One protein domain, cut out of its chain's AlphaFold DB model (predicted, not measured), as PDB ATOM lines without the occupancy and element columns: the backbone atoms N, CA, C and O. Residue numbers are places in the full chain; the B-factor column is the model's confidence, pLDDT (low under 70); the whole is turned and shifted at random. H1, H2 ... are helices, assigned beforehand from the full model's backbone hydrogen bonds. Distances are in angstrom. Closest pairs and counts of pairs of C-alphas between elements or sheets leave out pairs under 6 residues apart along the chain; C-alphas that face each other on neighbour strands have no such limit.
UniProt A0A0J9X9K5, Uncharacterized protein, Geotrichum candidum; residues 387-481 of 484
ATOM      1  N   LEU A 387     -38.292  65.033  97.147       55.50
ATOM      2  CA  LEU A 387     -36.831  64.975  97.207       55.50
ATOM      3  C   LEU A 387     -36.178  65.277  95.848       55.50
ATOM      4  O   LEU A 387     -35.184  66.011  95.815       55.50
ATOM      5  N   LYS A 388     -36.738  64.780  94.731       51.00
ATOM      6  CA  LYS A 388     -36.263  65.139  93.380       51.00
ATOM      7  C   LYS A 388     -36.459  66.636  93.106       51.00
ATOM      8  O   LYS A 388     -35.521  67.278  92.636       51.00
ATOM      9  N   VAL A 389     -37.608  67.209  93.480       61.25
ATOM     10  CA  VAL A 389     -37.875  68.657  93.356       61.25
ATOM     11  C   VAL A 389     -36.874  69.476  94.177       61.25
ATOM     12  O   VAL A 389     -36.181  70.318  93.613       61.25
ATOM     13  N   LYS A 390     -36.699  69.177  95.471       66.25
ATOM     14  CA  LYS A 390     -35.755  69.899  96.350       66.25
ATOM     15  C   LYS A 390     -34.302  69.800  95.865       66.25
ATOM     16  O   LYS A 390     -33.538  70.753  95.991       66.25
ATOM     17  N   THR A 391     -33.920  68.666  95.273       66.62
ATOM     18  CA  THR A 391     -32.590  68.491  94.661       66.62
ATOM     19  C   THR A 391     -32.417  69.377  93.425       66.62
ATOM     20  O   THR A 391     -31.416  70.085  93.327       66.62
ATOM     21  N   ARG A 392     -33.408  69.405  92.521       71.56
ATOM     22  CA  ARG A 392     -33.434  70.287  91.339       71.56
ATOM     23  C   ARG A 392     -33.354  71.764  91.738       71.56
ATOM     24  O   ARG A 392     -32.500  72.482  91.226       71.56
ATOM     25  N   GLU A 393     -34.170  72.195  92.701       73.69
ATOM     26  CA  GLU A 393     -34.155  73.566  93.235       73.69
ATOM     27  C   GLU A 393     -32.786  73.960  93.805       73.69
ATOM     28  O   GLU A 393     -32.314  75.069  93.545       73.69
ATOM     29  N   LYS A 394     -32.113  73.052  94.527       80.06
ATOM     30  CA  LYS A 394     -30.770  73.312  95.061       80.06
ATOM     31  C   LYS A 394     -29.734  73.511  93.952       80.06
ATOM     32  O   LYS A 394     -28.932  74.432  94.050       80.06
ATOM     33  N   ILE A 395     -29.751  72.685  92.902       80.12
ATOM     34  CA  ILE A 395     -28.793  72.796  91.786       80.12
ATOM     35  C   ILE A 395     -28.965  74.144  91.064       80.12
ATOM     36  O   ILE A 395     -27.974  74.823  90.795       80.12
ATOM     37  N   ILE A 396     -30.212  74.582  90.838       82.25
ATOM     38  CA  ILE A 396     -30.511  75.914  90.280       82.25
ATOM     39  C   ILE A 396     -29.953  77.021  91.191       82.25
ATOM     40  O   ILE A 396     -29.326  77.960  90.702       82.25
ATOM     41  N   GLN A 397     -30.142  76.917  92.511       86.38
ATOM     42  CA  GLN A 397     -29.666  77.915  93.474       86.38
ATOM     43  C   GLN A 397     -28.127  77.995  93.526       86.38
ATOM     44  O   GLN A 397     -27.568  79.085  93.395       86.38
ATOM     45  N   ASP A 398     -27.445  76.848  93.635       86.56
ATOM     46  CA  ASP A 398     -25.976  76.739  93.649       86.56
ATOM     47  C   ASP A 398     -25.350  77.306  92.348       86.56
ATOM     48  O   ASP A 398     -24.239  77.850  92.365       86.56
ATOM     49  N   PHE A 399     -26.059  77.208  91.214       90.69
ATOM     50  CA  PHE A 399     -25.671  77.819  89.937       90.69
ATOM     51  C   PHE A 399     -25.900  79.335  89.921       90.69
ATOM     52  O   PHE A 399     -24.990  80.091  89.578       90.69
ATOM     53  N   VAL A 400     -27.087  79.796  90.333       90.56
ATOM     54  CA  VAL A 400     -27.444  81.223  90.415       90.56
ATOM     55  C   VAL A 400     -26.464  81.994  91.304       90.56
ATOM     56  O   VAL A 400     -26.034  83.087  90.931       90.56
ATOM     57  N   ASP A 401     -26.064  81.437  92.447       90.25
ATOM     58  CA  ASP A 401     -25.110  82.093  93.347       90.25
ATOM     59  C   ASP A 401     -23.673  82.084  92.800       90.25
ATOM     60  O   ASP A 401     -22.970  83.087  92.926       90.25
ATOM     61  N   TRP A 402     -23.256  81.034  92.080       93.25
ATOM     62  CA  TRP A 402     -21.990  81.064  91.332       93.25
ATOM     63  C   TRP A 402     -22.008  82.116  90.209       93.25
ATOM     64  O   TRP A 402     -21.032  82.850  90.062       93.25
ATOM     65  N   CYS A 403     -23.118  82.281  89.478       90.12
ATOM     66  CA  CYS A 403     -23.263  83.361  88.496       90.12
ATOM     67  C   CYS A 403     -23.145  84.750  89.145       90.12
ATOM     68  O   CYS A 403     -22.463  85.620  88.601       90.12
ATOM     69  N   LYS A 404     -23.749  84.966  90.325       88.06
ATOM     70  CA  LYS A 404     -23.659  86.248  91.053       88.06
ATOM     71  C   LYS A 404     -22.230  86.609  91.432       88.06
ATOM     72  O   LYS A 404     -21.908  87.792  91.404       88.06
ATOM     73  N   GLU A 405     -21.400  85.630  91.798       89.12
ATOM     74  CA  GLU A 405     -19.981  85.827  92.118       89.12
ATOM     75  C   GLU A 405     -19.132  86.026  90.854       89.12
ATOM     76  O   GLU A 405     -18.436  87.036  90.723       89.12
ATOM     77  N   SER A 406     -19.233  85.107  89.894       88.25
ATOM     78  CA  SER A 406     -18.407  85.090  88.681       88.25
ATOM     79  C   SER A 406     -18.660  86.290  87.764       88.25
ATOM     80  O   SER A 406     -17.742  86.756  87.093       88.25
ATOM     81  N   LEU A 407     -19.878  86.845  87.775       88.06
ATOM     82  CA  LEU A 407     -20.259  88.024  86.994       88.06
ATOM     83  C   LEU A 407     -20.167  89.342  87.790       88.06
ATOM     84  O   LEU A 407     -20.660  90.378  87.329       88.06
ATOM     85  N   LYS A 408     -19.518  89.370  88.968       85.06
ATOM     86  CA  LYS A 408     -19.156  90.638  89.644       85.06
ATOM     87  C   LYS A 408     -18.247  91.543  88.799       85.06
ATOM     88  O   LYS A 408     -18.564  92.729  88.749       85.06
ATOM     89  N   PRO A 409     -17.187  91.053  88.116       82.88
ATOM     90  CA  PRO A 409     -16.216  91.905  87.412       82.88
ATOM     91  C   PRO A 409     -16.668  92.431  86.036       82.88
ATOM     92  O   PRO A 409     -15.834  92.899  85.262       82.88
ATOM     93  N   LEU A 410     -17.954  92.312  85.688       79.75
ATOM     94  CA  LEU A 410     -18.492  92.852  84.435       79.75
ATOM     95  C   LEU A 410     -18.473  94.387  84.419       79.75
ATOM     96  O   LEU A 410     -18.685  95.039  85.443       79.75
ATOM     97  N   GLU A 411     -18.282  94.954  83.229       69.81
ATOM     98  CA  GLU A 411     -18.439  96.390  82.995       69.81
ATOM     99  C   GLU A 411     -19.920  96.799  83.134       69.81
ATOM    100  O   GLU A 411     -20.826  96.045  82.781       69.81
ATOM    101  N   ILE A 412     -20.176  98.006  83.655       69.25
ATOM    102  CA  ILE A 412     -21.520  98.469  84.074       69.25
ATOM    103  C   ILE A 412     -22.536  98.514  82.911       69.25
ATOM    104  O   ILE A 412     -23.740  98.491  83.141       69.25
ATOM    105  N   SER A 413     -22.067  98.556  81.663       69.50
ATOM    106  CA  SER A 413     -22.896  98.563  80.452       69.50
ATOM    107  C   SER A 413     -23.415  97.188  80.006       69.50
ATOM    108  O   SER A 413     -24.082  97.121  78.976       69.50
ATOM    109  N   VAL A 414     -23.089  96.099  80.712       79.69
ATOM    110  CA  VAL A 414     -23.501  94.731  80.351       79.69
ATOM    111  C   VAL A 414     -24.655  94.269  81.239       79.69
ATOM    112  O   VAL A 414     -24.484  94.118  82.451       79.69
ATOM    113  N   ASP A 415     -25.816  93.996  80.637       85.06
ATOM    114  CA  ASP A 415     -26.936  93.378  81.350       85.06
ATOM    115  C   ASP A 415     -26.607  91.913  81.683       85.06
ATOM    116  O   ASP A 415     -26.228  91.112  80.824       85.06
ATOM    117  N   LYS A 416     -26.724  91.568  82.967       84.50
ATOM    118  CA  LYS A 416     -26.369  90.242  83.487       84.50
ATOM    119  C   LYS A 416     -27.458  89.214  83.203       84.50
ATOM    120  O   LYS A 416     -27.142  88.041  83.038       84.50
ATOM    121  N   THR A 417     -28.708  89.654  83.101       86.62
ATOM    122  CA  THR A 417     -29.877  88.836  82.764       86.62
ATOM    123  C   THR A 417     -29.756  88.334  81.332       86.62
ATOM    124  O   THR A 417     -29.821  87.127  81.097       86.62
ATOM    125  N   ASP A 418     -29.484  89.243  80.392       85.81
ATOM    126  CA  ASP A 418     -29.293  88.901  78.979       85.81
ATOM    127  C   ASP A 418     -28.014  88.084  78.759       85.81
ATOM    128  O   ASP A 418     -28.025  87.148  77.962       85.81
ATOM    129  N   LEU A 419     -26.927  88.355  79.497       88.12
ATOM    130  CA  LEU A 419     -25.710  87.539  79.418       88.12
ATOM    131  C   LEU A 419     -25.930  86.112  79.948       88.12
ATOM    132  O   LEU A 419     -25.511  85.154  79.300       88.12
ATOM    133  N   ILE A 420     -26.600  85.944  81.095       87.62
ATOM    134  CA  ILE A 420     -26.941  84.617  81.639       87.62
ATOM    135  C   ILE A 420     -27.885  83.882  80.687       87.62
ATOM    136  O   ILE A 420     -27.690  82.691  80.447       87.62
ATOM    137  N   ARG A 421     -28.862  84.585  80.100       85.94
ATOM    138  CA  ARG A 421     -29.739  84.028  79.069       85.94
ATOM    139  C   ARG A 421     -28.934  83.537  77.868       85.94
ATOM    140  O   ARG A 421     -29.031  82.368  77.522       85.94
ATOM    141  N   LEU A 422     -28.098  84.395  77.284       87.69
ATOM    142  CA  LEU A 422     -27.280  84.080  76.113       87.69
ATOM    143  C   LEU A 422     -26.351  82.881  76.361       87.69
ATOM    144  O   LEU A 422     -26.218  82.029  75.488       87.69
ATOM    145  N   LEU A 423     -25.757  82.785  77.555       86.44
ATOM    146  CA  LEU A 423     -24.935  81.647  77.976       86.44
ATOM    147  C   LEU A 423     -25.753  80.352  78.141       86.44
ATOM    148  O   LEU A 423     -25.296  79.280  77.746       86.44
ATOM    149  N   LEU A 424     -26.966  80.425  78.698       82.25
ATOM    150  CA  LEU A 424     -27.849  79.263  78.873       82.25
ATOM    151  C   LEU A 424     -28.617  78.864  77.604       82.25
ATOM    152  O   LEU A 424     -29.057  77.717  77.518       82.25
ATOM    153  N   ASP A 425     -28.697  79.742  76.606       81.69
ATOM    154  CA  ASP A 425     -29.226  79.452  75.270       81.69
ATOM    155  C   ASP A 425     -28.154  78.813  74.341       81.69
ATOM    156  O   ASP A 425     -28.501  78.281  73.284       81.69
ATOM    157  N   VAL A 426     -26.859  78.771  74.726       79.50
ATOM    158  CA  VAL A 426     -25.786  78.122  73.929       79.50
ATOM    159  C   VAL A 426     -26.106  76.637  73.681       79.50
ATOM    160  O   VAL A 426     -26.385  75.905  74.640       79.50
ATOM    161  N   PRO A 427     -26.020  76.114  72.447       68.69
ATOM    162  CA  PRO A 427     -26.306  74.707  72.202       68.69
ATOM    163  C   PRO A 427     -25.301  73.736  72.858       68.69
ATOM    164  O   PRO A 427     -24.221  73.509  72.322       68.69
ATOM    165  N   LEU A 428     -25.720  73.061  73.944       64.56
ATOM    166  CA  LEU A 428     -25.243  71.713  74.316       64.56
ATOM    167  C   LEU A 428     -25.192  70.851  73.039       64.56
ATOM    168  O   LEU A 428     -26.241  70.549  72.464       64.56
ATOM    169  N   SER A 429     -24.000  70.565  72.527       66.44
ATOM    170  CA  SER A 429     -23.822  69.904  71.229       66.44
ATOM    171  C   SER A 429     -22.580  69.024  71.275       66.44
ATOM    172  O   SER A 429     -22.668  67.887  71.735       66.44
ATOM    173  N   ASP A 430     -21.411  69.551  70.914       72.81
ATOM    174  CA  ASP A 430     -20.136  68.981  71.339       72.81
ATOM    175  C   ASP A 430     -19.454  69.899  72.363       72.81
ATOM    176  O   ASP A 430     -19.604  71.122  72.355       72.81
ATOM    177  N   ARG A 431     -18.695  69.293  73.281       72.12
ATOM    178  CA  ARG A 431     -18.068  70.007  74.403       72.12
ATOM    179  C   ARG A 431     -17.011  71.023  73.947       72.12
ATOM    180  O   ARG A 431     -16.676  71.924  74.713       72.12
ATOM    181  N   GLU A 432     -16.461  70.882  72.742       75.31
ATOM    182  CA  GLU A 432     -15.419  71.762  72.216       75.31
ATOM    183  C   GLU A 432     -16.022  73.016  71.566       75.31
ATOM    184  O   GLU A 432     -15.516  74.115  71.796       75.31
ATOM    185  N   THR A 433     -17.118  72.891  70.808       76.44
ATOM    186  CA  THR A 433     -17.861  74.047  70.277       76.44
ATOM    187  C   THR A 433     -18.599  74.803  71.372       76.44
ATOM    188  O   THR A 433     -18.466  76.022  71.418       76.44
ATOM    189  N   GLU A 434     -19.267  74.125  72.312       76.75
ATOM    190  CA  GLU A 434     -19.910  74.795  73.453       76.75
ATOM    191  C   GLU A 434     -18.886  75.608  74.263       76.75
ATOM    192  O   GLU A 434     -19.102  76.791  74.527       76.75
ATOM    193  N   SER A 435     -17.726  75.013  74.568       84.31
ATOM    194  CA  SER A 435     -16.616  75.693  75.249       84.31
ATOM    195  C   SER A 435     -16.116  76.918  74.468       84.31
ATOM    196  O   SER A 435     -15.969  77.998  75.041       84.31
ATOM    197  N   LYS A 436     -15.924  76.808  73.145       84.12
ATOM    198  CA  LYS A 436     -15.531  77.952  72.300       84.12
ATOM    199  C   LYS A 436     -16.578  79.062  72.315       84.12
ATOM    200  O   LYS A 436     -16.223  80.207  72.564       84.12
ATOM    201  N   THR A 437     -17.856  78.739  72.114       84.75
ATOM    202  CA  THR A 437     -18.940  79.732  72.089       84.75
ATOM    203  C   THR A 437     -19.110  80.423  73.444       84.75
ATOM    204  O   THR A 437     -19.224  81.645  73.486       84.75
ATOM    205  N   VAL A 438     -19.054  79.688  74.560       87.19
ATOM    206  CA  VAL A 438     -19.083  80.269  75.917       87.19
ATOM    207  C   VAL A 438     -17.885  81.198  76.146       87.19
ATOM    208  O   VAL A 438     -18.069  82.310  76.645       87.19
ATOM    209  N   ASN A 439     -16.680  80.788  75.731       89.50
ATOM    210  CA  ASN A 439     -15.463  81.592  75.866       89.50
ATOM    211  C   ASN A 439     -15.510  82.871  75.006       89.50
ATOM    212  O   ASN A 439     -15.147  83.950  75.475       89.50
ATOM    213  N   GLU A 440     -16.006  82.780  73.769       88.69
ATOM    214  CA  GLU A 440     -16.219  83.927  72.879       88.69
ATOM    215  C   GLU A 440     -17.253  84.907  73.456       88.69
ATOM    216  O   GLU A 440     -16.993  86.112  73.496       88.69
ATOM    217  N   ILE A 441     -18.380  84.407  73.982       88.56
ATOM    218  CA  ILE A 441     -19.410  85.230  74.635       88.56
ATOM    219  C   ILE A 441     -18.808  85.983  75.825       88.56
ATOM    220  O   ILE A 441     -18.857  87.215  75.847       88.56
ATOM    221  N   ILE A 442     -18.196  85.288  76.792       89.06
ATOM    222  CA  ILE A 442     -17.693  85.942  78.008       89.06
ATOM    223  C   ILE A 442     -16.516  86.891  77.718       89.06
ATOM    224  O   ILE A 442     -16.479  87.988  78.274       89.06
ATOM    225  N   SER A 443     -15.622  86.538  76.786       87.62
ATOM    226  CA  SER A 443     -14.495  87.390  76.366       87.62
ATOM    227  C   SER A 443     -14.939  88.620  75.562       87.62
ATOM    228  O   SER A 443     -14.241  89.636  75.545       87.62
ATOM    229  N   SER A 444     -16.103  88.561  74.902       86.19
ATOM    230  CA  SER A 444     -16.733  89.736  74.286       86.19
ATOM    231  C   SER A 444     -17.416  90.643  75.319       86.19
ATOM    232  O   SER A 444     -17.398  91.865  75.166       86.19
ATOM    233  N   ALA A 445     -17.964  90.057  76.392       82.69
ATOM    234  CA  ALA A 445     -18.679  90.760  77.457       82.69
ATOM    235  C   ALA A 445     -17.759  91.386  78.524       82.69
ATOM    236  O   ALA A 445     -18.152  92.351  79.179       82.69
ATOM    237  N   SER A 446     -16.542  90.870  78.735       82.94
ATOM    238  CA  SER A 446     -15.563  91.481  79.642       82.94
ATOM    239  C   SER A 446     -14.123  91.130  79.286       82.94
ATOM    240  O   SER A 446     -13.793  89.985  79.000       82.94
ATOM    241  N   LYS A 447     -13.236  92.125  79.409       79.94
ATOM    242  CA  LYS A 447     -11.771  91.961  79.324       79.94
ATOM    243  C   LYS A 447     -11.113  91.725  80.691       79.94
ATOM    244  O   LYS A 447      -9.890  91.658  80.776       79.94
ATOM    245  N   ILE A 448     -11.914  91.670  81.758       84.75
ATOM    246  CA  ILE A 448     -11.475  91.495  83.152       84.75
ATOM    247  C   ILE A 448     -11.680  90.041  83.604       84.75
ATOM    248  O   ILE A 448     -10.933  89.542  84.444       84.75
ATOM    249  N   ILE A 449     -12.687  89.356  83.052       84.94
ATOM    250  CA  ILE A 449     -12.955  87.944  83.331       84.94
ATOM    251  C   ILE A 449     -12.021  87.075  82.478       84.94
ATOM    252  O   ILE A 449     -11.929  87.245  81.266       84.94
ATOM    253  N   ASP A 450     -11.349  86.121  83.122       87.44
ATOM    254  CA  ASP A 450     -10.629  85.037  82.449       87.44
ATOM    255  C   ASP A 450     -11.650  84.104  81.785       87.44
ATOM    256  O   ASP A 450     -12.334  83.329  82.462       87.44
ATOM    257  N   GLY A 451     -11.794  84.228  80.463       87.12
ATOM    258  CA  GLY A 451     -12.803  83.503  79.698       87.12
ATOM    259  C   GLY A 451     -12.576  81.993  79.652       87.12
ATOM    260  O   GLY A 451     -13.542  81.235  79.747       87.12
ATOM    261  N   GLU A 452     -11.323  81.530  79.607       85.94
ATOM    262  CA  GLU A 452     -11.005  80.099  79.621       85.94
ATOM    263  C   GLU A 452     -11.334  79.492  80.990       85.94
ATOM    264  O   GLU A 452     -11.989  78.448  81.077       85.94
ATOM    265  N   LYS A 453     -10.967  80.175  82.081       88.06
ATOM    266  CA  LYS A 453     -11.317  79.729  83.433       88.06
ATOM    267  C   LYS A 453     -12.829  79.764  83.674       88.06
ATOM    268  O   LYS A 453     -13.382  78.778  84.166       88.06
ATOM    269  N   PHE A 454     -13.502  80.862  83.314       91.94
ATOM    270  CA  PHE A 454     -14.958  80.993  83.446       91.94
ATOM    271  C   PHE A 454     -15.676  79.871  82.694       91.94
ATOM    272  O   PHE A 454     -16.557  79.229  83.259       91.94
ATOM    273  N   THR A 455     -15.252  79.587  81.460       89.12
ATOM    274  CA  THR A 455     -15.813  78.513  80.633       89.12
ATOM    275  C   THR A 455     -15.671  77.154  81.310       89.12
ATOM    276  O   THR A 455     -16.652  76.426  81.427       89.12
ATOM    277  N   ASN A 456     -14.487  76.806  81.821       85.62
ATOM    278  CA  ASN A 456     -14.280  75.514  82.481       85.62
ATOM    279  C   ASN A 456     -15.159  75.333  83.738       85.62
ATOM    280  O   ASN A 456     -15.701  74.245  83.957       85.62
ATOM    281  N   GLU A 457     -15.360  76.387  84.537       84.75
ATOM    282  CA  GLU A 457     -16.291  76.352  85.674       84.75
ATOM    283  C   GLU A 457     -17.765  76.305  85.220       84.75
ATOM    284  O   GLU A 457     -18.533  75.497  85.746       84.75
ATOM    285  N   PHE A 458     -18.149  77.096  84.211       88.94
ATOM    286  CA  PHE A 458     -19.493  77.128  83.619       88.94
ATOM    287  C   PHE A 458     -19.912  75.750  83.094       88.94
ATOM    288  O   PHE A 458     -20.924  75.204  83.530       88.94
ATOM    289  N   MET A 459     -19.084  75.144  82.239       80.62
ATOM    290  CA  MET A 459     -19.297  73.814  81.651       80.62
ATOM    291  C   MET A 459     -19.437  72.710  82.711       80.62
ATOM    292  O   MET A 459     -20.090  71.698  82.474       80.62
ATOM    293  N   THR A 460     -18.830  72.894  83.888       80.31
ATOM    294  CA  THR A 460     -18.915  71.949  85.014       80.31
ATOM    295  C   THR A 460     -20.185  72.148  85.851       80.31
ATOM    296  O   THR A 460     -20.635  71.221  86.521       80.31
ATOM    297  N   LYS A 461     -20.767  73.352  85.836       79.56
ATOM    298  CA  LYS A 461     -21.896  73.750  86.693       79.56
ATOM    299  C   LYS A 461     -23.240  73.830  85.967       79.56
ATOM    300  O   LYS A 461     -24.266  73.769  86.635       79.56
ATOM    301  N   ARG A 462     -23.241  73.970  84.637       78.25
ATOM    302  CA  ARG A 462     -24.446  74.143  83.812       78.25
ATOM    303  C   ARG A 462     -25.390  72.940  83.865       78.25
ATOM    304  O   ARG A 462     -26.578  73.129  84.087       78.25
ATOM    305  N   GLY A 463     -24.882  71.724  83.653       70.44
ATOM    306  CA  GLY A 463     -25.718  70.517  83.583       70.44
ATOM    307  C   GLY A 463     -26.880  70.655  82.586       70.44
ATOM    308  O   GLY A 463     -26.708  71.201  81.498       70.44
ATOM    309  N   ASP A 464     -28.069  70.197  82.984       61.72
ATOM    310  CA  ASP A 464     -29.323  70.308  82.227       61.72
ATOM    311  C   ASP A 464     -30.142  71.578  82.567       61.72
ATOM    312  O   ASP A 464     -31.335  71.658  82.259       61.72
ATOM    313  N   LEU A 465     -29.529  72.570  83.231       69.69
ATOM    314  CA  LEU A 465     -30.235  73.745  83.741       69.69
ATOM    315  C   LEU A 465     -30.833  74.609  82.626       69.69
ATOM    316  O   LEU A 465     -30.145  75.076  81.715       69.69
ATOM    317  N   LYS A 466     -32.132  74.883  82.762       71.69
ATOM    318  CA  LYS A 466     -32.912  75.669  81.805       71.69
ATOM    319  C   LYS A 466     -32.815  77.163  82.078       71.69
ATOM    320  O   LYS A 466     -32.912  77.593  83.229       71.69
ATOM    321  N   ALA A 467     -32.725  77.955  81.007       70.88
ATOM    322  CA  ALA A 467     -32.686  79.414  81.081       70.88
ATOM    323  C   ALA A 467     -33.854  79.978  81.908       70.88
ATOM    324  O   ALA A 467     -33.617  80.724  82.851       70.88
ATOM    325  N   ASP A 468     -35.095  79.564  81.641       69.69
ATOM    326  CA  ASP A 468     -36.273  80.089  82.350       69.69
ATOM    327  C   ASP A 468     -36.307  79.707  83.849       69.69
ATOM    328  O   ASP A 468     -36.753  80.503  84.678       69.69
ATOM    329  N   GLU A 469     -35.793  78.529  84.231       78.31
ATOM    330  CA  GLU A 469     -35.680  78.105  85.639       78.31
ATOM    331  C   GLU A 469     -34.639  78.950  86.394       78.31
ATOM    332  O   GLU A 469     -34.908  79.455  87.490       78.31
ATOM    333  N   VAL A 470     -33.466  79.151  85.782       82.94
ATOM    334  CA  VAL A 470     -32.365  79.942  86.348       82.94
ATOM    335  C   VAL A 470     -32.711  81.430  86.396       82.94
ATOM    336  O   VAL A 470     -32.514  82.060  87.432       82.94
ATOM    337  N   LEU A 471     -33.259  82.001  85.319       83.25
ATOM    338  CA  LEU A 471     -33.596  83.426  85.231       83.25
ATOM    339  C   LEU A 471     -34.726  83.804  86.196       83.25
ATOM    340  O   LEU A 471     -34.683  84.877  86.797       83.25
ATOM    341  N   LYS A 472     -35.694  82.908  86.435       84.88
ATOM    342  CA  LYS A 472     -36.690  83.095  87.498       84.88
ATOM    343  C   LYS A 472     -36.018  83.218  88.873       84.88
ATOM    344  O   LYS A 472     -36.285  84.175  89.599       84.88
ATOM    345  N   LYS A 473     -35.115  82.290  89.218       85.88
ATOM    346  CA  LYS A 473     -34.377  82.307  90.497       85.88
ATOM    347  C   LYS A 473     -33.375  83.459  90.611       85.88
ATOM    348  O   LYS A 473     -33.145  83.957  91.713       85.88
ATOM    349  N   TRP A 474     -32.819  83.913  89.491       87.25
ATOM    350  CA  TRP A 474     -32.004  85.123  89.410       87.25
ATOM    351  C   TRP A 474     -32.822  86.355  89.821       87.25
ATOM    352  O   TRP A 474     -32.484  87.002  90.810       87.25
ATOM    353  N   SER A 475     -33.950  86.609  89.150       84.06
ATOM    354  CA  SER A 475     -34.821  87.763  89.420       84.06
ATOM    355  C   SER A 475     -35.402  87.767  90.841       84.06
ATOM    356  O   SER A 475     -35.420  88.815  91.487       84.06
ATOM    357  N   GLU A 476     -35.806  86.605  91.375       85.75
ATOM    358  CA  GLU A 476     -36.227  86.458  92.783       85.75
ATOM    359  C   GLU A 476     -35.136  86.941  93.763       85.75
ATOM    360  O   GLU A 476     -35.422  87.597  94.769       85.75
ATOM    361  N   ALA A 477     -33.867  86.662  93.455       80.69
ATOM    362  CA  ALA A 477     -32.731  87.019  94.296       80.69
ATOM    363  C   ALA A 477     -32.167  88.434  94.052       80.69
ATOM    364  O   ALA A 477     -31.417  88.929  94.897       80.69
ATOM    365  N   GLU A 478     -32.504  89.093  92.941       76.94
ATOM    366  CA  GLU A 478     -32.190  90.514  92.733       76.94
ATOM    367  C   GLU A 478     -33.246  91.417  93.381       76.94
ATOM    368  O   GLU A 478     -32.877  92.303  94.149       76.94
ATOM    369  N   ALA A 479     -34.541  91.111  93.230       73.75
ATOM    370  CA  ALA A 479     -35.628  91.817  93.924       73.75
ATOM    371  C   ALA A 479     -35.516  91.741  95.465       73.75
ATOM    372  O   ALA A 479     -35.925  92.652  96.189       73.75
ATOM    373  N   SER A 480     -34.890  90.676  95.980       63.84
ATOM    374  CA  SER A 480     -34.574  90.522  97.406       63.84
ATOM    375  C   SER A 480     -33.534  91.532  97.931       63.84
ATOM    376  O   SER A 480     -33.400  91.669  99.144       63.84
ATOM    377  N   LYS A 481     -32.809  92.253  97.059       57.94
ATOM    378  CA  LYS A 481     -31.828  93.288  97.450       57.94
ATOM    379  C   LYS A 481     -32.403  94.704  97.513       57.94
ATOM    380  O   LYS A 481     -31.779  95.557  98.123       57.94
TER     381      LYS A 481
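AT A GLANCE: This is residues 387 to 481 of the 484 residues of an uncharacterized protein of Geotrichum candidum (UniProt A0A0J9X9K5). Two layers of helices lie one over the other: H5, H2 and H3 stand side by side in a row, H2 in the middle and only loosely beside H3, while H1 and H4 cross over one face of that row, H1 over H5 and H4 over H3. H1 and H4 are nearly antiparallel and shifted along each other, with few contacts between them. The printed part has 95 residues with five named helices, H1 to H5 in chain order, and no named strand; its class is all helix. It is compact, with a radius of gyration of the C-alphas of 13.1 A, and flat in outline, spanning 38 by 33 by 18 A.

HOW THE PARTS SIT: H1, residues 387 to 406, touches H5, residues 467 to 479, with its residues 396 to 400 alone. The closest C-alphas, of Ile 396 and Val 470, are 5.9 A apart, and the two helices run the same way at a steep tilt of 66 degrees. H2, residues 416 to 424, is close to H1 but not clearly touching it, the C-alphas of Cys 403 and Ile 420 being the closest at 7.9 A. H2 touches H5, closest at the C-alphas of Leu 424 and Ala 467, 5.3 A, with a shallow tilt of 20 degrees, opposite ways. H2 and H3, residues 431 to 445, form a helical hairpin at a shallow tilt of 16 degrees; they only just touch, with 3 pairs of C-alphas within 8 A, the closest being Leu 423 and Val 438 at 6.4 A. H4, residues 451 to 461, touches H3, closest at the C-alphas of Asn 439 and Gly 451, 5.0 A, with a steep tilt of 55 degrees, opposite ways. H4 is close to H1 but not clearly touching it: the closest C-alphas, of Phe 399 and Lys 461, are 6.4 A apart, at a shallow tilt of 11 degrees. H3 and H5 are apart. In H1, H2, H3, H4 and H5 every O i to N i+4 pair is within hydrogen-bond range.

IN THESE COORDINATES: H1 begins at C-alpha 387, (-36.831, 64.975, 97.207), and is 28.6 A long. H2 is 12.0 A long and begins at C-alpha 416, (-26.369, 90.242, 83.487). H3 measures 21.0 A and H4 15.1 A. H5, 18.1 A long, ends at C-alpha 479, (-35.628, 91.817, 93.924).

THE WHOLE: The two C-alphas farthest apart, those of Leu 387 and Lys 447, are 40.9 A from each other. The printed part has no cut. The links H3 to H4 and H4 to H5 are tight, H1 to H2 and H2 to H3 are short, and no link is long. The mean pLDDT of the printed part is 80.3; 16 residues are under 70, among them residues 387 to 391 and 427 to 429.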